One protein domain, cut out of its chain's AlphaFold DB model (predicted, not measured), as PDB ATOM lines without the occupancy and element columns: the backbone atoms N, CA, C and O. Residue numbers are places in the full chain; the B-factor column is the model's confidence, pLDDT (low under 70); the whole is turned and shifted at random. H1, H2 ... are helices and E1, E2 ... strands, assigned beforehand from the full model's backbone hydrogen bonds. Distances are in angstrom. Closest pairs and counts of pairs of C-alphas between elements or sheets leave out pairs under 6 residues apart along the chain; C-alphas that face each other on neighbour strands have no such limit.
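Overview. This is residues 6 to 36 and 870 to 981 of the 1209 residues of an uncharacterized protein of Desulfurellales bacterium (UniProt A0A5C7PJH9). H5 makes the core of an elongated body, with H1 and H2 loosely side by side with it, running the same way, and H4 packed on it at a steep angle. H3 lies toward one end of the longest axis and the loop around Gly 879 at the other. The 143 printed residues, mostly helix by class, have under half in named elements: H1, H2, H3, H4, H5, then strand E1. The whole is compact, with a radius of gyration of the C-alphas of 16.4 A, and spans 58 by 37 by 23 A.

Along the chain. After residues 6 to 18, H1 covers residues 19 to 35, 23.8 A, from C-alpha 19 at (16.339, 43.499, 3.326). H2 is residues 887 to 900, 19.9 A; H3 906 to 916, 15.7 A; H4 926 to 934, 12.2 A; H5 964 to 974, 15.7 A. E1, residues 979 to 981, 7.1 A, ends at C-alpha 981 (-4.156, 30.372, 26.557) and pairs with no named strand.

Arrangement. H5, the hub, is in a bundle, helices side by side, with H1 and H2. H1, with residues 25 to 29 alone, only just touches H5, with 3 pairs of C-alphas within 8 A; the closest, Leu 25 and Ser 971, are 6.4 A apart. H4 touches H5 at a steep tilt of 61 degrees, opposite ways; their closest C-alphas, Ala 933 and Ala 973, are 5.0 A apart. H2 touches H5 with residues 892 to 896 alone; C-alphas Leu 896 and Ile 974, the closest, are 7.1 A apart. H3 touches no helix but is near H4. Every O i to N i+4 pair is within hydrogen-bond range in H2, H3 and H4, against 12 of 13 in H1 and 6 of 7 in H5.

Size, cuts and confidence. The farthest C-alphas, Gly 879 and Gly 917, are 59.2 A apart. Residues 37 to 869 are not printed; the gap is 26.4 A. The link from H4 to H5 is long. Residues 915 to 919 are under pLDDT 70.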
ATOM      1  N   PRO A   6       5.816  43.149  16.798       96.56
ATOM      2  CA  PRO A   6       5.904  43.895  15.557       96.56
ATOM      3  C   PRO A   6       5.064  43.208  14.477       96.56
ATOM      4  O   PRO A   6       5.069  41.976  14.338       96.56
ATOM      5  N   ARG A   7       4.332  44.022  13.713       97.00
ATOM      6  CA  ARG A   7       3.577  43.584  12.543       97.00
ATOM      7  C   ARG A   7       4.546  43.259  11.409       97.00
ATOM      8  O   ARG A   7       5.320  44.111  10.978       97.00
ATOM      9  N   ALA A   8       4.461  42.040  10.885       97.31
ATOM     10  CA  ALA A   8       5.168  41.669   9.667       97.31
ATOM     11  C   ALA A   8       4.567  42.418   8.458       97.31
ATOM     12  O   ALA A   8       3.338  42.430   8.314       97.31
ATOM     13  N   PRO A   9       5.393  43.031   7.592       96.12
ATOM     14  CA  PRO A   9       4.923  43.828   6.463       96.12
ATOM     15  C   PRO A   9       4.392  42.942   5.332       96.12
ATOM     16  O   PRO A   9       4.809  41.797   5.175       96.12
ATOM     17  N   THR A  10       3.525  43.498   4.488       95.62
ATOM     18  CA  THR A  10       3.156  42.902   3.195       95.62
ATOM     19  C   THR A  10       3.805  43.667   2.047       95.62
ATOM     20  O   THR A  10       3.964  44.886   2.124       95.62
ATOM     21  N   VAL A  11       4.131  42.968   0.966       94.69
ATOM     22  CA  VAL A  11       4.714  43.512  -0.266       94.69
ATOM     23  C   VAL A  11       3.640  43.551  -1.353       94.69
ATOM     24  O   VAL A  11       2.866  42.603  -1.490       94.69
ATOM     25  N   ALA A  12       3.555  44.647  -2.106       94.00
ATOM     26  CA  ALA A  12       2.608  44.744  -3.213       94.00
ATOM     27  C   ALA A  12       3.070  43.903  -4.415       94.00
ATOM     28  O   ALA A  12       4.257  43.637  -4.602       94.00
ATOM     29  N   GLU A  13       2.123  43.482  -5.247       90.38
ATOM     30  CA  GLU A  13       2.434  42.751  -6.473       90.38
ATOM     31  C   GLU A  13       3.334  43.589  -7.403       90.38
ATOM     32  O   GLU A  13       3.070  44.764  -7.655       90.38
ATOM     33  N   GLY A  14       4.417  42.981  -7.900       86.69
ATOM     34  CA  GLY A  14       5.413  43.636  -8.755       86.69
ATOM     35  C   GLY A  14       6.502  44.423  -8.012       86.69
ATOM     36  O   GLY A  14       7.527  44.742  -8.624       86.69
ATOM     37  N   ASP A  15       6.331  44.691  -6.714       89.75
ATOM     38  CA  ASP A  15       7.357  45.335  -5.893       89.75
ATOM     39  C   ASP A  15       8.462  44.348  -5.487       89.75
ATOM     40  O   ASP A  15       8.266  43.135  -5.380       89.75
ATOM     41  N   ARG A  16       9.666  44.883  -5.258       87.94
ATOM     42  CA  ARG A  16      10.811  44.098  -4.779       87.94
ATOM     43  C   ARG A  16      10.705  43.873  -3.275       87.94
ATOM     44  O   ARG A  16      10.390  44.802  -2.541       87.94
ATOM     45  N   ILE A  17      11.070  42.672  -2.834       89.75
ATOM     46  CA  ILE A  17      11.272  42.363  -1.415       89.75
ATOM     47  C   ILE A  17      12.624  42.947  -0.987       89.75
ATOM     48  O   ILE A  17      13.648  42.627  -1.594       89.75
ATOM     49  N   THR A  18      12.636  43.800   0.038       91.25
ATOM     50  CA  THR A  18      13.857  44.461   0.539       91.25
ATOM     51  C   THR A  18      14.424  43.771   1.784       91.25
ATOM     52  O   THR A  18      13.703  43.078   2.511       91.25
ATOM     53  N   SER A  19      15.713  43.985   2.081       91.50
ATOM     54  CA  SER A  19      16.339  43.499   3.326       91.50
ATOM     55  C   SER A  19      15.630  44.025   4.575       91.50
ATOM     56  O   SER A  19      15.495  43.292   5.555       91.50
ATOM     57  N   THR A  20      15.119  45.260   4.537       91.94
ATOM     58  CA  THR A  20      14.340  45.846   5.635       91.94
ATOM     59  C   THR A  20      13.029  45.093   5.856       91.94
ATOM     60  O   THR A  20      12.731  44.710   6.985       91.94
ATOM     61  N   GLN A  21      12.269  44.808   4.793       93.62
ATOM     62  CA  GLN A  21      11.023  44.035   4.897       93.62
ATOM     63  C   GLN A  21      11.282  42.614   5.405       93.62
ATOM     64  O   GLN A  21      10.548  42.117   6.260       93.62
ATOM     65  N   PHE A  22      12.355  41.974   4.932       94.25
ATOM     66  CA  PHE A  22      12.773  40.667   5.433       94.25
ATOM     67  C   PHE A  22      13.128  40.727   6.923       94.25
ATOM     68  O   PHE A  22      12.719  39.864   7.696       94.25
ATOM     69  N   THR A  23      13.872  41.752   7.343       95.06
ATOM     70  CA  THR A  23      14.259  41.950   8.746       95.06
ATOM     71  C   THR A  23      13.032  42.128   9.633       95.06
ATOM     72  O   THR A  23      12.940  41.472  10.665       95.06
ATOM     73  N   GLN A  24      12.043  42.914   9.197       95.81
ATOM     74  CA  GLN A  24      10.774  43.082   9.914       95.81
ATOM     75  C   GLN A  24       9.988  41.765  10.025       95.81
ATOM     76  O   GLN A  24       9.439  41.463  11.085       95.81
ATOM     77  N   LEU A  25       9.967  40.943   8.966       97.31
ATOM     78  CA  LEU A  25       9.384  39.599   9.023       97.31
ATOM     79  C   LEU A  25      10.137  38.705  10.025       97.31
ATOM     80  O   LEU A  25       9.513  38.063  10.866       97.31
ATOM     81  N   ALA A  26      11.471  38.690   9.986       97.38
ATOM     82  CA  ALA A  26      12.287  37.929  10.931       97.38
ATOM     83  C   ALA A  26      12.077  38.392  12.385       97.38
ATOM     84  O   ALA A  26      11.965  37.560  13.286       97.38
ATOM     85  N   ASP A  27      11.957  39.698  12.627       97.31
ATOM     86  CA  ASP A  27      11.669  40.269  13.945       97.31
ATOM     87  C   ASP A  27      10.286  39.866  14.469       97.31
ATOM     88  O   ASP A  27      10.149  39.544  15.654       97.31
ATOM     89  N   ALA A  28       9.272  39.789  13.601       98.00
ATOM     90  CA  ALA A  28       7.951  39.278  13.969       98.00
ATOM     91  C   ALA A  28       8.020  37.835  14.498       98.00
ATOM     92  O   ALA A  28       7.402  37.525  15.517       98.00
ATOM     93  N   PHE A  29       8.818  36.964  13.882       98.38
ATOM     94  CA  PHE A  29       9.056  35.614  14.403       98.38
ATOM     95  C   PHE A  29       9.869  35.620  15.701       98.38
ATOM     96  O   PHE A  29       9.510  34.959  16.679       98.38
ATOM     97  N   ASN A  30      10.978  36.357  15.710       98.06
ATOM     98  CA  ASN A  30      11.953  36.311  16.793       98.06
ATOM     99  C   ASN A  30      11.391  36.861  18.105       98.06
ATOM    100  O   ASN A  30      11.642  36.284  19.157       98.06
ATOM    101  N   THR A  31      10.578  37.916  18.057       96.88
ATOM    102  CA  THR A  31       9.903  38.466  19.248       96.88
ATOM    103  C   THR A  31       8.943  37.464  19.892       96.88
ATOM    104  O   THR A  31       8.922  37.347  21.117       96.88
ATOM    105  N   ARG A  32       8.219  36.668  19.094       97.19
ATOM    106  CA  ARG A  32       7.351  35.585  19.591       97.19
ATOM    107  C   ARG A  32       8.165  34.473  20.248       97.19
ATOM    108  O   ARG A  32       7.851  34.081  21.368       97.19
ATOM    109  N   LEU A  33       9.263  34.039  19.625       97.38
ATOM    110  CA  LEU A  33      10.171  33.038  20.203       97.38
ATOM    111  C   LEU A  33      10.804  33.505  21.526       97.38
ATOM    112  O   LEU A  33      10.800  32.756  22.499       97.38
ATOM    113  N   VAL A  34      11.321  34.737  21.566       96.50
ATOM    114  CA  VAL A  34      11.986  35.329  22.745       96.50
ATOM    115  C   VAL A  34      11.001  35.547  23.898       96.50
ATOM    116  O   VAL A  34      11.389  35.457  25.058       96.50
ATOM    117  N   SER A  35       9.726  35.818  23.603       95.31
ATOM    118  CA  SER A  35       8.714  36.075  24.635       95.31
ATOM    119  C   SER A  35       8.398  34.865  25.524       95.31
ATOM    120  O   SER A  35       7.870  35.046  26.618       95.31
ATOM    121  N   GLY A  36       8.675  33.640  25.055       94.50
ATOM    122  CA  GLY A  36       8.266  32.389  25.710       94.50
ATOM    123  C   GLY A  36       6.780  32.038  25.549       94.50
ATOM    124  O   GLY A  36       6.388  30.898  25.798       94.50
ATOM    125  N   TYR A 870      21.825  41.330   5.975       92.06
ATOM    126  CA  TYR A 870      22.509  42.611   5.968       92.06
ATOM    127  C   TYR A 870      21.587  43.670   5.362       92.06
ATOM    128  O   TYR A 870      21.099  43.522   4.239       92.06
ATOM    129  N   ASP A 871      21.350  44.725   6.135       88.69
ATOM    130  CA  ASP A 871      20.583  45.897   5.734       88.69
ATOM    131  C   ASP A 871      21.487  47.129   5.859       88.69
ATOM    132  O   ASP A 871      21.963  47.468   6.947       88.69
ATOM    133  N   ASP A 872      21.765  47.773   4.728       85.44
ATOM    134  CA  ASP A 872      22.541  49.008   4.642       85.44
ATOM    135  C   ASP A 872      21.666  50.238   4.322       85.44
ATOM    136  O   ASP A 872      22.186  51.333   4.078       85.44
ATOM    137  N   GLY A 873      20.338  50.072   4.375       83.88
ATOM    138  CA  GLY A 873      19.344  51.119   4.173       83.88
ATOM    139  C   GLY A 873      19.120  51.509   2.713       83.88
ATOM    140  O   GLY A 873      18.642  52.620   2.459       83.88
ATOM    141  N   ASN A 874      19.493  50.656   1.753       83.19
ATOM    142  CA  ASN A 874      19.265  50.895   0.331       83.19
ATOM    143  C   ASN A 874      18.531  49.729  -0.367       83.19
ATOM    144  O   ASN A 874      18.653  48.576   0.023       83.19
ATOM    145  N   ASP A 875      17.798  50.039  -1.445       81.62
ATOM    146  CA  ASP A 875      17.012  49.053  -2.216       81.62
ATOM    147  C   ASP A 875      17.713  48.594  -3.519       81.62
ATOM    148  O   ASP A 875      17.093  48.055  -4.444       81.62
ATOM    149  N   THR A 876      19.011  48.881  -3.661       80.94
ATOM    150  CA  THR A 876      19.808  48.613  -4.866       80.94
ATOM    151  C   THR A 876      20.767  47.451  -4.655       80.94
ATOM    152  O   THR A 876      21.827  47.606  -4.052       80.94
ATOM    153  N   GLN A 877      20.448  46.323  -5.295       79.81
ATOM    154  CA  GLN A 877      21.269  45.124  -5.205       79.81
ATOM    155  C   GLN A 877      22.716  45.344  -5.685       79.81
ATOM    156  O   GLN A 877      22.965  45.821  -6.798       79.81
ATOM    157  N   ASN A 878      23.672  44.956  -4.850       82.06
ATOM    158  CA  ASN A 878      25.107  45.079  -5.031       82.06
ATOM    159  C   ASN A 878      25.845  43.895  -4.352       82.06
ATOM    160  O   ASN A 878      25.237  43.005  -3.768       82.06
ATOM    161  N   GLY A 879      27.178  43.846  -4.463       76.19
ATOM    162  CA  GLY A 879      27.982  42.705  -3.992       76.19
ATOM    163  C   GLY A 879      28.192  42.594  -2.475       76.19
ATOM    164  O   GLY A 879      28.882  41.667  -2.050       76.19
ATOM    165  N   VAL A 880      27.681  43.535  -1.671       82.25
ATOM    166  CA  VAL A 880      27.686  43.458  -0.199       82.25
ATOM    167  C   VAL A 880      26.332  43.069   0.387       82.25
ATOM    168  O   VAL A 880      26.270  42.782   1.581       82.25
ATOM    169  N   ASP A 881      25.275  43.031  -0.422       85.12
ATOM    170  CA  ASP A 881      23.947  42.654   0.051       85.12
ATOM    171  C   ASP A 881      23.875  41.157   0.309       85.12
ATOM    172  O   ASP A 881      24.541  40.345  -0.342       85.12
ATOM    173  N   THR A 882      23.041  40.780   1.268       88.06
ATOM    174  CA  THR A 882      22.766  39.373   1.527       88.06
ATOM    175  C   THR A 882      21.987  38.777   0.367       88.06
ATOM    176  O   THR A 882      20.982  39.325  -0.087       88.06
ATOM    177  N   ARG A 883      22.451  37.626  -0.111       83.12
ATOM    178  CA  ARG A 883      21.765  36.876  -1.163       83.12
ATOM    179  C   ARG A 883      20.390  36.436  -0.674       83.12
ATOM    180  O   ARG A 883      20.256  35.931   0.432       83.12
ATOM    181  N   PHE A 884      19.370  36.632  -1.503       82.38
ATOM    182  CA  PHE A 884      18.015  36.198  -1.185       82.38
ATOM    183  C   PHE A 884      17.889  34.688  -1.408       82.38
ATOM    184  O   PHE A 884      17.866  34.217  -2.545       82.38
ATOM    185  N   GLU A 885      17.839  33.934  -0.312       83.44
ATOM    186  CA  GLU A 885      17.819  32.473  -0.315       83.44
ATOM    187  C   GLU A 885      16.590  31.922   0.420       83.44
ATOM    188  O   GLU A 885      16.034  32.535   1.334       83.44
ATOM    189  N   HIS A 886      16.160  30.729   0.019       87.75
ATOM    190  CA  HIS A 886      14.946  30.080   0.517       87.75
ATOM    191  C   HIS A 886      15.121  29.410   1.898       87.75
ATOM    192  O   HIS A 886      14.128  29.047   2.526       87.75
ATOM    193  N   ASP A 887      16.354  29.261   2.402       88.81
ATOM    194  CA  ASP A 887      16.651  28.547   3.658       88.81
ATOM    195  C   ASP A 887      15.966  29.171   4.878       88.81
ATOM    196  O   ASP A 887      15.407  28.472   5.724       88.81
ATOM    197  N   ALA A 888      15.952  30.500   4.956       92.19
ATOM    198  CA  ALA A 888      15.278  31.195   6.042       92.19
ATOM    199  C   ALA A 888      13.751  30.999   5.985       92.19
ATOM    200  O   ALA A 888      13.124  30.838   7.029       92.19
ATOM    201  N   PHE A 889      13.156  30.904   4.791       94.00
ATOM    202  CA  PHE A 889      11.733  30.574   4.638       94.00
ATOM    203  C   PHE A 889      11.430  29.118   5.009       94.00
ATOM    204  O   PHE A 889      10.380  28.842   5.586       94.00
ATOM    205  N   ALA A 890      12.356  28.188   4.747       93.06
ATOM    206  CA  ALA A 890      12.250  26.808   5.218       93.06
ATOM    207  C   ALA A 890      12.195  26.745   6.753       93.06
ATOM    208  O   ALA A 890      11.365  26.035   7.323       93.06
ATOM    209  N   GLN A 891      13.059  27.517   7.419       95.69
ATOM    210  CA  GLN A 891      13.061  27.655   8.875       95.69
ATOM    211  C   GLN A 891      11.758  28.301   9.376       95.69
ATOM    212  O   GLN A 891      11.156  27.787  10.317       95.69
ATOM    213  N   MET A 892      11.290  29.378   8.733       97.19
ATOM    214  CA  MET A 892      10.030  30.050   9.078       97.19
ATOM    215  C   MET A 892       8.810  29.120   8.954       97.19
ATOM    216  O   MET A 892       7.968  29.127   9.848       97.19
ATOM    217  N   GLU A 893       8.702  28.299   7.899       95.62
ATOM    218  CA  GLU A 893       7.555  27.380   7.729       95.62
ATOM    219  C   GLU A 893       7.532  26.327   8.837       95.62
ATOM    220  O   GLU A 893       6.497  26.134   9.478       95.62
ATOM    221  N   LEU A 894       8.687  25.718   9.133       94.88
ATOM    222  CA  LEU A 894       8.808  24.740  10.213       94.88
ATOM    223  C   LEU A 894       8.465  25.362  11.568       94.88
ATOM    224  O   LEU A 894       7.786  24.737  12.382       94.88
ATOM    225  N   TYR A 895       8.916  26.595  11.806       97.06
ATOM    226  CA  TYR A 895       8.680  27.299  13.061       97.06
ATOM    227  C   TYR A 895       7.207  27.652  13.228       97.06
ATOM    228  O   TYR A 895       6.657  27.336  14.280       97.06
ATOM    229  N   LEU A 896       6.555  28.220  12.203       96.25
ATOM    230  CA  LEU A 896       5.108  28.480  12.212       96.25
ATOM    231  C   LEU A 896       4.333  27.206  12.516       96.25
ATOM    232  O   LEU A 896       3.488  27.197  13.407       96.25
ATOM    233  N   ARG A 897       4.655  26.118  11.816       92.88
ATOM    234  CA  ARG A 897       3.986  24.835  12.007       92.88
ATOM    235  C   ARG A 897       4.143  24.295  13.418       92.88
ATOM    236  O   ARG A 897       3.154  23.876  14.006       92.88
ATOM    237  N   ALA A 898       5.356  24.311  13.961       94.31
ATOM    238  CA  ALA A 898       5.601  23.812  15.307       94.31
ATOM    239  C   ALA A 898       4.951  24.698  16.383       94.31
ATOM    240  O   ALA A 898       4.444  24.179  17.375       94.31
ATOM    241  N   MET A 899       4.963  26.025  16.209       95.12
ATOM    242  CA  MET A 899       4.512  26.950  17.252       95.12
ATOM    243  C   MET A 899       3.017  27.262  17.219       95.12
ATOM    244  O   MET A 899       2.489  27.609  18.268       95.12
ATOM    245  N   CYS A 900       2.345  27.180  16.062       94.50
ATOM    246  CA  CYS A 900       0.962  27.655  15.904       94.50
ATOM    247  C   CYS A 900      -0.016  27.013  16.897       94.50
ATOM    248  O   CYS A 900      -0.847  27.714  17.459       94.50
ATOM    249  N   GLU A 901       0.183  25.736  17.223       92.75
ATOM    250  CA  GLU A 901      -0.614  24.972  18.196       92.75
ATOM    251  C   GLU A 901      -0.469  25.466  19.654       92.75
ATOM    252  O   GLU A 901      -1.087  24.920  20.564       92.75
ATOM    253  N   GLY A 902       0.379  26.466  19.911       94.25
ATOM    254  CA  GLY A 902       0.470  27.184  21.187       94.25
ATOM    255  C   GLY A 902      -0.330  28.489  21.245       94.25
ATOM    256  O   GLY A 902      -0.312  29.153  22.282       94.25
ATOM    257  N   TRP A 903      -1.002  28.868  20.155       95.69
ATOM    258  CA  TRP A 903      -1.740  30.123  20.009       95.69
ATOM    259  C   TRP A 903      -3.216  29.862  19.728       95.69
ATOM    260  O   TRP A 903      -3.567  28.880  19.080       95.69
ATOM    261  N   VAL A 904      -4.071  30.772  20.185       93.25
ATOM    262  CA  VAL A 904      -5.530  30.665  20.082       93.25
ATOM    263  C   VAL A 904      -6.022  30.959  18.662       93.25
ATOM    264  O   VAL A 904      -5.734  32.021  18.108       93.25
ATOM    265  N   ASP A 905      -6.847  30.057  18.127       90.50
ATOM    266  CA  ASP A 905      -7.621  30.237  16.896       90.50
ATOM    267  C   ASP A 905      -8.885  31.055  17.184       90.50
ATOM    268  O   ASP A 905      -9.956  30.525  17.496       90.50
ATOM    269  N   GLY A 906      -8.750  32.381  17.117       86.44
ATOM    270  CA  GLY A 906      -9.841  33.305  17.421       86.44
ATOM    271  C   GLY A 906     -11.001  33.231  16.424       86.44
ATOM    272  O   GLY A 906     -12.150  33.386  16.834       86.44
ATOM    273  N   ARG A 907     -10.719  32.967  15.138       84.44
ATOM    274  CA  ARG A 907     -11.740  32.916  14.082       84.44
ATOM    275  C   ARG A 907     -12.629  31.690  14.250       84.44
ATOM    276  O   ARG A 907     -13.839  31.845  14.386       84.44
ATOM    277  N   THR A 908     -12.036  30.497  14.303       79.69
ATOM    278  CA  THR A 908     -12.796  29.244  14.427       79.69
ATOM    279  C   THR A 908     -13.535  29.183  15.763       79.69
ATOM    280  O   THR A 908     -14.690  28.765  15.803       79.69
ATOM    281  N   SER A 909     -12.917  29.666  16.851       83.94
ATOM    282  CA  SER A 909     -13.583  29.748  18.161       83.94
ATOM    283  C   SER A 909     -14.832  30.636  18.113       83.94
ATOM    284  O   SER A 909     -15.873  30.270  18.653       83.94
ATOM    285  N   ALA A 910     -14.740  31.800  17.461       82.44
ATOM    286  CA  ALA A 910     -15.829  32.766  17.352       82.44
ATOM    287  C   ALA A 910     -16.950  32.306  16.410       82.44
ATOM    288  O   ALA A 910     -18.116  32.336  16.797       82.44
ATOM    289  N   GLU A 911     -16.611  31.854  15.201       77.38
ATOM    290  CA  GLU A 911     -17.588  31.332  14.237       77.38
ATOM    291  C   GLU A 911     -18.407  30.208  14.868       77.38
ATOM    292  O   GLU A 911     -19.639  30.242  14.842       77.38
ATOM    293  N   TYR A 912     -17.732  29.278  15.543       72.38
ATOM    294  CA  TYR A 912     -18.422  28.141  16.113       72.38
ATOM    295  C   TYR A 912     -19.291  28.477  17.327       72.38
ATOM    296  O   TYR A 912     -20.429  28.015  17.424       72.38
ATOM    297  N   ALA A 913     -18.806  29.344  18.218       74.56
ATOM    298  CA  ALA A 913     -19.600  29.882  19.320       74.56
ATOM    299  C   ALA A 913     -20.998  30.361  18.874       74.56
ATOM    300  O   ALA A 913     -21.966  30.221  19.622       74.56
ATOM    301  N   CYS A 914     -21.113  30.891  17.653       72.06
ATOM    302  CA  CYS A 914     -22.376  31.357  17.087       72.06
ATOM    303  C   CYS A 914     -23.261  30.258  16.506       72.06
ATOM    304  O   CYS A 914     -24.484  30.397  16.520       72.06
ATOM    305  N   GLU A 915     -22.672  29.177  16.008       68.56
ATOM    306  CA  GLU A 915     -23.417  28.068  15.417       68.56
ATOM    307  C   GLU A 915     -23.998  27.124  16.478       68.56
ATOM    308  O   GLU A 915     -25.111  26.625  16.308       68.56
ATOM    309  N   SER A 916     -23.288  26.902  17.588       63.62
ATOM    310  CA  SER A 916     -23.659  25.883  18.584       63.62
ATOM    311  C   SER A 916     -23.873  26.353  20.010       63.62
ATOM    312  O   SER A 916     -24.453  25.608  20.803       63.62
ATOM    313  N   GLY A 917     -23.359  27.531  20.368       64.19
ATOM    314  CA  GLY A 917     -23.234  27.943  21.764       64.19
ATOM    315  C   GLY A 917     -22.105  27.253  22.544       64.19
ATOM    316  O   GLY A 917     -22.214  27.146  23.764       64.19
ATOM    317  N   THR A 918     -21.045  26.775  21.882       62.06
ATOM    318  CA  THR A 918     -19.888  26.136  22.542       62.06
ATOM    319  C   THR A 918     -19.126  27.056  23.484       62.06
ATOM    320  O   THR A 918     -19.015  28.261  23.262       62.06
ATOM    321  N   VAL A 919     -18.576  26.441  24.535       66.75
ATOM    322  CA  VAL A 919     -17.986  27.102  25.703       66.75
ATOM    323  C   VAL A 919     -16.454  27.002  25.773       66.75
ATOM    324  O   VAL A 919     -15.856  27.429  26.756       66.75
ATOM    325  N   SER A 920     -15.787  26.483  24.737       75.12
ATOM    326  CA  SER A 920     -14.327  26.304  24.703       75.12
ATOM    327  C   SER A 920     -13.632  27.157  23.637       75.12
ATOM    328  O   SER A 920     -14.129  27.302  22.524       75.12
ATOM    329  N   VAL A 921     -12.432  27.650  23.948       85.94
ATOM    330  CA  VAL A 921     -11.512  28.277  22.980       85.94
ATOM    331  C   VAL A 921     -10.642  27.203  22.317       85.94
ATOM    332  O   VAL A 921     -10.207  26.283  23.012       85.94
ATOM    333  N   PHE A 922     -10.331  27.340  21.027       87.94
ATOM    334  CA  PHE A 922      -9.438  26.441  20.282       87.94
ATOM    335  C   PHE A 922      -8.038  27.027  20.083       87.94
ATOM    336  O   PHE A 922      -7.869  28.246  20.030       87.94
ATOM    337  N   ASP A 923      -7.045  26.158  19.920       91.56
ATOM    338  CA  ASP A 923      -5.691  26.506  19.487       91.56
ATOM    339  C   ASP A 923      -5.546  26.245  17.969       91.56
ATOM    340  O   ASP A 923      -6.219  25.371  17.413       91.56
ATOM    341  N   TYR A 924      -4.684  26.991  17.270       91.38
ATOM    342  CA  TYR A 924      -4.518  26.830  15.822       91.38
ATOM    343  C   TYR A 924      -3.970  25.448  15.461       91.38
ATOM    344  O   TYR A 924      -2.919  25.027  15.938       91.38
ATOM    345  N   THR A 925      -4.610  24.795  14.493       89.06
ATOM    346  CA  THR A 925      -3.892  23.867  13.610       89.06
ATOM    347  C   THR A 925      -3.177  24.669  12.520       89.06
ATOM    348  O   THR A 925      -3.586  25.788  12.195       89.06
ATOM    349  N   PHE A 926      -2.121  24.115  11.919       89.00
ATOM    350  CA  PHE A 926      -1.402  24.822  10.854       89.00
ATOM    351  C   PHE A 926      -2.305  25.140   9.654       89.00
ATOM    352  O   PHE A 926      -2.215  26.223   9.080       89.00
ATOM    353  N   GLU A 927      -3.193  24.214   9.291       85.31
ATOM    354  CA  GLU A 927      -4.143  24.401   8.198       85.31
ATOM    355  C   GLU A 927      -5.153  25.517   8.514       85.31
ATOM    356  O   GLU A 927      -5.390  26.374   7.663       85.31
ATOM    357  N   ASN A 928      -5.680  25.576   9.746       84.06
ATOM    358  CA  ASN A 928      -6.576  26.659  10.169       84.06
ATOM    359  C   ASN A 928      -5.869  28.016  10.195       84.06
ATOM    360  O   ASN A 928      -6.460  29.014   9.788       84.06
ATOM    361  N   LEU A 929      -4.606  28.056  10.639       92.00
ATOM    362  CA  LEU A 929      -3.798  29.275  10.618       92.00
ATOM    363  C   LEU A 929      -3.640  29.803   9.189       92.00
ATOM    364  O   LEU A 929      -3.842  30.990   8.949       92.00
ATOM    365  N   CYS A 930      -3.284  28.931   8.241       91.50
ATOM    366  CA  CYS A 930      -3.146  29.310   6.834       91.50
ATOM    367  C   CYS A 930      -4.477  29.815   6.257       91.50
ATOM    368  O   CYS A 930      -4.506  30.829   5.553       91.50
ATOM    369  N   PHE A 931      -5.584  29.158   6.611       85.69
ATOM    370  CA  PHE A 931      -6.907  29.534   6.129       85.69
ATOM    371  C   PHE A 931      -7.352  30.891   6.690       85.69
ATOM    372  O   PHE A 931      -7.782  31.752   5.928       85.69
ATOM    373  N   ASP A 932      -7.174  31.139   7.991       87.50
ATOM    374  CA  ASP A 932      -7.467  32.444   8.602       87.50
ATOM    375  C   ASP A 932      -6.526  33.561   8.097       87.50
ATOM    376  O   ASP A 932      -6.905  34.734   8.006       87.50
ATOM    377  N   ALA A 933      -5.284  33.222   7.754       92.94
ATOM    378  CA  ALA A 933      -4.302  34.187   7.280       92.94
ATOM    379  C   ALA A 933      -4.508  34.611   5.819       92.94
ATOM    380  O   ALA A 933      -4.340  35.792   5.507       92.94
ATOM    381  N   PHE A 934      -4.820  33.674   4.921       90.81
ATOM    382  CA  PHE A 934      -4.862  33.937   3.476       90.81
ATOM    383  C   PHE A 934      -5.826  33.032   2.686       90.81
ATOM    384  O   PHE A 934      -5.771  33.012   1.460       90.81
ATOM    385  N   GLY A 935      -6.709  32.281   3.351       84.56
ATOM    386  CA  GLY A 935      -7.709  31.419   2.702       84.56
ATOM    387  C   GLY A 935      -7.158  30.133   2.076       84.56
ATOM    388  O   GLY A 935      -7.902  29.414   1.415       84.56
ATOM    389  N   GLY A 936      -5.870  29.828   2.267       83.75
ATOM    390  CA  GLY A 936      -5.220  28.615   1.762       83.75
ATOM    391  C   GLY A 936      -4.987  27.565   2.849       83.75
ATOM    392  O   GLY A 936      -5.187  27.818   4.031       83.75
ATOM    393  N   ARG A 937      -4.535  26.365   2.464       81.00
ATOM    394  CA  ARG A 937      -4.311  25.248   3.403       81.00
ATOM    395  C   ARG A 937      -2.865  25.124   3.901       81.00
ATOM    396  O   ARG A 937      -2.605  24.509   4.933       81.00
ATOM    397  N   TRP A 938      -1.916  25.680   3.162       88.50
ATOM    398  CA  TRP A 938      -0.481  25.604   3.430       88.50
ATOM    399  C   TRP A 938       0.221  26.812   2.826       88.50
ATOM    400  O   TRP A 938      -0.357  27.532   2.015       88.50
ATOM    401  N   ILE A 939       1.476  27.018   3.217       91.88
ATOM    402  CA  ILE A 939       2.343  27.989   2.558       91.88
ATOM    403  C   ILE A 939       2.847  27.376   1.257       91.88
ATOM    404  O   ILE A 939       3.475  26.312   1.263       91.88
ATOM    405  N   ASN A 940       2.587  28.054   0.151       90.38
ATOM    406  CA  ASN A 940       2.857  27.516  -1.169       90.38
ATOM    407  C   ASN A 940       4.362  27.514  -1.473       90.38
ATOM    408  O   ASN A 940       5.160  28.224  -0.857       90.38
ATOM    409  N   PHE A 941       4.762  26.692  -2.443       88.56
ATOM    410  CA  PHE A 941       6.103  26.757  -3.038       88.56
ATOM    411  C   PHE A 941       6.113  27.478  -4.398       88.56
ATOM    412  O   PHE A 941       7.187  27.833  -4.874       88.56
ATOM    413  N   MET A 942       4.932  27.708  -4.987       89.56
ATOM    414  CA  MET A 942       4.672  28.532  -6.176       89.56
ATOM    415  C   MET A 942       3.458  29.420  -5.912       89.56
ATOM    416  O   MET A 942       2.594  29.060  -5.116       89.56
ATOM    417  N   ASP A 943       3.376  30.563  -6.574       89.19
ATOM    418  CA  ASP A 943       2.188  31.409  -6.537       89.19
ATOM    419  C   ASP A 943       1.031  30.831  -7.362       89.19
ATOM    420  O   ASP A 943       1.197  29.940  -8.202       89.19
ATOM    421  N   SER A 944      -0.156  31.368  -7.099       86.88
ATOM    422  CA  SER A 944      -1.413  30.921  -7.699       86.88
ATOM    423  C   SER A 944      -1.498  31.121  -9.220       86.88
ATOM    424  O   SER A 944      -2.259  30.411  -9.874       86.88
ATOM    425  N   GLU A 945      -0.706  32.034  -9.799       88.81
ATOM    426  CA  GLU A 945      -0.605  32.219 -11.257       88.81
ATOM    427  C   GLU A 945       0.106  31.034 -11.929       88.81
ATOM    428  O   GLU A 945      -0.325  30.547 -12.975       88.81
ATOM    429  N   ASP A 946       1.176  30.538 -11.305       89.81
ATOM    430  CA  ASP A 946       2.011  29.461 -11.838       89.81
ATOM    431  C   ASP A 946       1.420  28.062 -11.525       89.81
ATOM    432  O   ASP A 946       1.568  27.103 -12.303       89.81
ATOM    433  N   ARG A 947       0.708  27.931 -10.394       88.56
ATOM    434  CA  ARG A 947       0.037  26.700  -9.933       88.56
ATOM    435  C   ARG A 947      -1.343  26.994  -9.330       88.56
ATOM    436  O   ARG A 947      -1.512  27.045  -8.112       88.56
ATOM    437  N   ASP A 948      -2.344  27.104 -10.196       85.38
ATOM    438  CA  ASP A 948      -3.757  27.299  -9.837       85.38
ATOM    439  C   ASP A 948      -4.381  26.113  -9.078       85.38
ATOM    440  O   ASP A 948      -5.354  26.274  -8.343       85.38
ATOM    441  N   ASP A 949      -3.795  24.922  -9.209       79.62
ATOM    442  CA  ASP A 949      -4.177  23.708  -8.490       79.62
ATOM    443  C   ASP A 949      -3.724  23.680  -7.017       79.62
ATOM    444  O   ASP A 949      -4.056  22.732  -6.303       79.62
ATOM    445  N   ASN A 950      -2.989  24.706  -6.566       79.81
ATOM    446  CA  ASN A 950      -2.531  24.913  -5.189       79.81
ATOM    447  C   ASN A 950      -1.939  23.645  -4.526       79.81
ATOM    448  O   ASN A 950      -2.465  23.162  -3.520       79.81
ATOM    449  N   PRO A 951      -0.858  23.070  -5.084       83.94
ATOM    450  CA  PRO A 951      -0.231  21.855  -4.565       83.94
ATOM    451  C   PRO A 951       0.285  22.026  -3.132       83.94
ATOM    452  O   PRO A 951       0.651  23.129  -2.727       83.94
ATOM    453  N   GLN A 952       0.384  20.922  -2.381       84.00
ATOM    454  CA  GLN A 952       0.879  20.972  -1.004       84.00
ATOM    455  C   GLN A 952       2.287  21.567  -0.933       84.00
ATOM    456  O   GLN A 952       3.234  21.006  -1.485       84.00
ATOM    457  N   GLY A 953       2.416  22.686  -0.215       85.19
ATOM    458  CA  GLY A 953       3.674  23.409  -0.082       85.19
ATOM    459  C   GLY A 953       4.280  23.455   1.311       85.19
ATOM    460  O   GLY A 953       3.635  23.188   2.326       85.19
ATOM    461  N   TYR A 954       5.576  23.777   1.312       90.56
ATOM    462  CA  TYR A 954       6.456  23.854   2.485       90.56
ATOM    463  C   TYR A 954       7.403  25.066   2.378       90.56
ATOM    464  O   TYR A 954       8.572  25.009   2.785       90.56
ATOM    465  N   GLY A 955       6.903  26.139   1.754       90.88
ATOM    466  CA  GLY A 955       7.671  27.326   1.382       90.88
ATOM    467  C   GLY A 955       8.437  27.202   0.052       90.88
ATOM    468  O   GLY A 955       8.426  26.144  -0.581       90.88
ATOM    469  N   PRO A 956       9.110  28.287  -0.376       91.00
ATOM    470  CA  PRO A 956       9.778  28.384  -1.674       91.00
ATOM    471  C   PRO A 956      10.968  27.422  -1.831       91.00
ATOM    472  O   PRO A 956      11.603  27.001  -0.856       91.00
ATOM    473  N   LEU A 957      11.294  27.115  -3.091       91.81
ATOM    474  CA  LEU A 957      12.389  26.231  -3.512       91.81
ATOM    475  C   LEU A 957      13.488  27.000  -4.281       91.81
ATOM    476  O   LEU A 957      13.236  28.108  -4.761       91.81
ATOM    477  N   PRO A 958      14.711  26.444  -4.423       90.44
ATOM    478  CA  PRO A 958      15.735  26.973  -5.327       90.44
ATOM    479  C   PRO A 958      15.197  27.201  -6.743       90.44
ATOM    480  O   PRO A 958      14.285  26.505  -7.169       90.44
ATOM    481  N   ASN A 959      15.787  28.139  -7.486       91.12
ATOM    482  CA  ASN A 959      15.441  28.401  -8.893       91.12
ATOM    483  C   ASN A 959      13.931  28.598  -9.153       91.12
ATOM    484  O   ASN A 959      13.406  28.198 -10.189       91.12
ATOM    485  N   THR A 960      13.225  29.189  -8.186       90.69
ATOM    486  CA  THR A 960      11.839  29.649  -8.327       90.69
ATOM    487  C   THR A 960      11.792  31.170  -8.276       90.69
ATOM    488  O   THR A 960      12.716  31.818  -7.770       90.69
ATOM    489  N   TYR A 961      10.743  31.768  -8.839       87.12
ATOM    490  CA  TYR A 961      10.594  33.218  -8.806       87.12
ATOM    491  C   TYR A 961      10.216  33.692  -7.402       87.12
ATOM    492  O   TYR A 961       9.294  33.176  -6.775       87.12
ATOM    493  N   ALA A 962      10.911  34.719  -6.915       85.38
ATOM    494  CA  ALA A 962      10.522  35.410  -5.694       85.38
ATOM    495  C   ALA A 962       9.243  36.217  -5.964       85.38
ATOM    496  O   ALA A 962       9.268  37.184  -6.727       85.38
ATOM    497  N   LYS A 963       8.131  35.809  -5.352       89.69
ATOM    498  CA  LYS A 963       6.804  36.405  -5.558       89.69
ATOM    499  C   LYS A 963       6.292  37.020  -4.258       89.69
ATOM    500  O   LYS A 963       6.473  36.452  -3.179       89.69
ATOM    501  N   ALA A 964       5.625  38.170  -4.368       92.94
ATOM    502  CA  ALA A 964       5.041  38.871  -3.224       92.94
ATOM    503  C   ALA A 964       3.981  38.020  -2.503       92.94
ATOM    504  O   ALA A 964       3.926  38.044  -1.278       92.94
ATOM    505  N   GLU A 965       3.200  37.218  -3.243       92.81
ATOM    506  CA  GLU A 965       2.211  36.284  -2.679       92.81
ATOM    507  C   GLU A 965       2.844  35.366  -1.622       92.81
ATOM    508  O   GLU A 965       2.383  35.332  -0.482       92.81
ATOM    509  N   LEU A 966       3.952  34.700  -1.965       92.31
ATOM    510  CA  LEU A 966       4.640  33.767  -1.069       92.31
ATOM    511  C   LEU A 966       5.165  34.464   0.190       92.31
ATOM    512  O   LEU A 966       4.984  33.956   1.292       92.31
ATOM    513  N   PHE A 967       5.772  35.646   0.051       95.44
ATOM    514  CA  PHE A 967       6.224  36.438   1.200       95.44
ATOM    515  C   PHE A 967       5.048  36.837   2.105       95.44
ATOM    516  O   PHE A 967       5.107  36.678   3.325       95.44
ATOM    517  N   ASN A 968       3.953  37.300   1.499       97.00
ATOM    518  CA  ASN A 968       2.763  37.746   2.214       97.00
ATOM    519  C   ASN A 968       2.064  36.606   2.959       97.00
ATOM    520  O   ASN A 968       1.495  36.863   4.015       97.00
ATOM    521  N   GLN A 969       2.140  35.357   2.482       96.69
ATOM    522  CA  GLN A 969       1.619  34.198   3.219       96.69
ATOM    523  C   GLN A 969       2.306  34.041   4.587       96.69
ATOM    524  O   GLN A 969       1.619  33.861   5.595       96.69
ATOM    525  N   PHE A 970       3.637  34.192   4.659       97.69
ATOM    526  CA  PHE A 970       4.368  34.168   5.934       97.69
ATOM    527  C   PHE A 970       3.997  35.352   6.831       97.69
ATOM    528  O   PHE A 970       3.717  35.154   8.015       97.69
ATOM    529  N   SER A 971       3.969  36.569   6.274       97.69
ATOM    530  CA  SER A 971       3.625  37.784   7.023       97.69
ATOM    531  C   SER A 971       2.211  37.732   7.596       97.69
ATOM    532  O   SER A 971       2.004  38.020   8.775       97.69
ATOM    533  N   SER A 972       1.230  37.333   6.789       97.62
ATOM    534  CA  SER A 972      -0.157  37.204   7.227       97.62
ATOM    535  C   SER A 972      -0.303  36.134   8.307       97.62
ATOM    536  O   SER A 972      -0.979  36.390   9.300       97.62
ATOM    537  N   ALA A 973       0.371  34.986   8.171       97.88
ATOM    538  CA  ALA A 973       0.301  33.903   9.152       97.88
ATOM    539  C   ALA A 973       0.904  34.294  10.509       97.88
ATOM    540  O   ALA A 973       0.242  34.162  11.537       97.88
ATOM    541  N   ILE A 974       2.130  34.833  10.545       98.12
ATOM    542  CA  ILE A 974       2.767  35.204  11.820       98.12
ATOM    543  C   ILE A 974       1.991  36.310  12.550       98.12
ATOM    544  O   ILE A 974       1.909  36.308  13.779       98.12
ATOM    545  N   ASN A 975       1.343  37.212  11.804       97.75
ATOM    546  CA  ASN A 975       0.504  38.272  12.359       97.75
ATOM    547  C   ASN A 975      -0.768  37.752  13.059       97.75
ATOM    548  O   ASN A 975      -1.359  38.505  13.827       97.75
ATOM    549  N   LYS A 976      -1.183  36.493  12.858       96.31
ATOM    550  CA  LYS A 976      -2.310  35.887  13.599       96.31
ATOM    551  C   LYS A 976      -1.918  35.329  14.966       96.31
ATOM    552  O   LYS A 976      -2.779  35.145  15.823       96.31
ATOM    553  N   LEU A 977      -0.630  35.080  15.201       97.25
ATOM    554  CA  LEU A 977      -0.127  34.530  16.461       97.25
ATOM    555  C   LEU A 977       0.030  35.655  17.494       97.25
ATOM    556  O   LEU A 977       1.117  36.221  17.639       97.25
ATOM    557  N   VAL A 978      -1.084  36.036  18.134       94.56
ATOM    558  CA  VAL A 978      -1.168  37.164  19.090       94.56
ATOM    559  C   VAL A 978      -1.888  36.839  20.400       94.56
ATOM    560  O   VAL A 978      -1.698  37.547  21.387       94.56
ATOM    561  N   THR A 979      -2.681  35.769  20.439       94.44
ATOM    562  CA  THR A 979      -3.460  35.375  21.619       94.44
ATOM    563  C   THR A 979      -2.989  34.027  22.147       94.44
ATOM    564  O   THR A 979      -2.868  33.071  21.383       94.44
ATOM    565  N   VAL A 980      -2.751  33.933  23.454       94.31
ATOM    566  CA  VAL A 980      -2.360  32.683  24.124       94.31
ATOM    567  C   VAL A 980      -3.359  32.281  25.196       94.31
ATOM    568  O   VAL A 980      -4.038  33.120  25.797       94.31
ATOM    569  N   ARG A 981      -3.408  30.978  25.459       92.56
ATOM    570  CA  ARG A 981      -4.156  30.372  26.557       92.56
ATOM    571  C   ARG A 981      -3.363  30.478  27.856       92.56
ATOM    572  O   ARG A 981      -2.207  30.091  27.900       92.56
TER     573      ARG A 981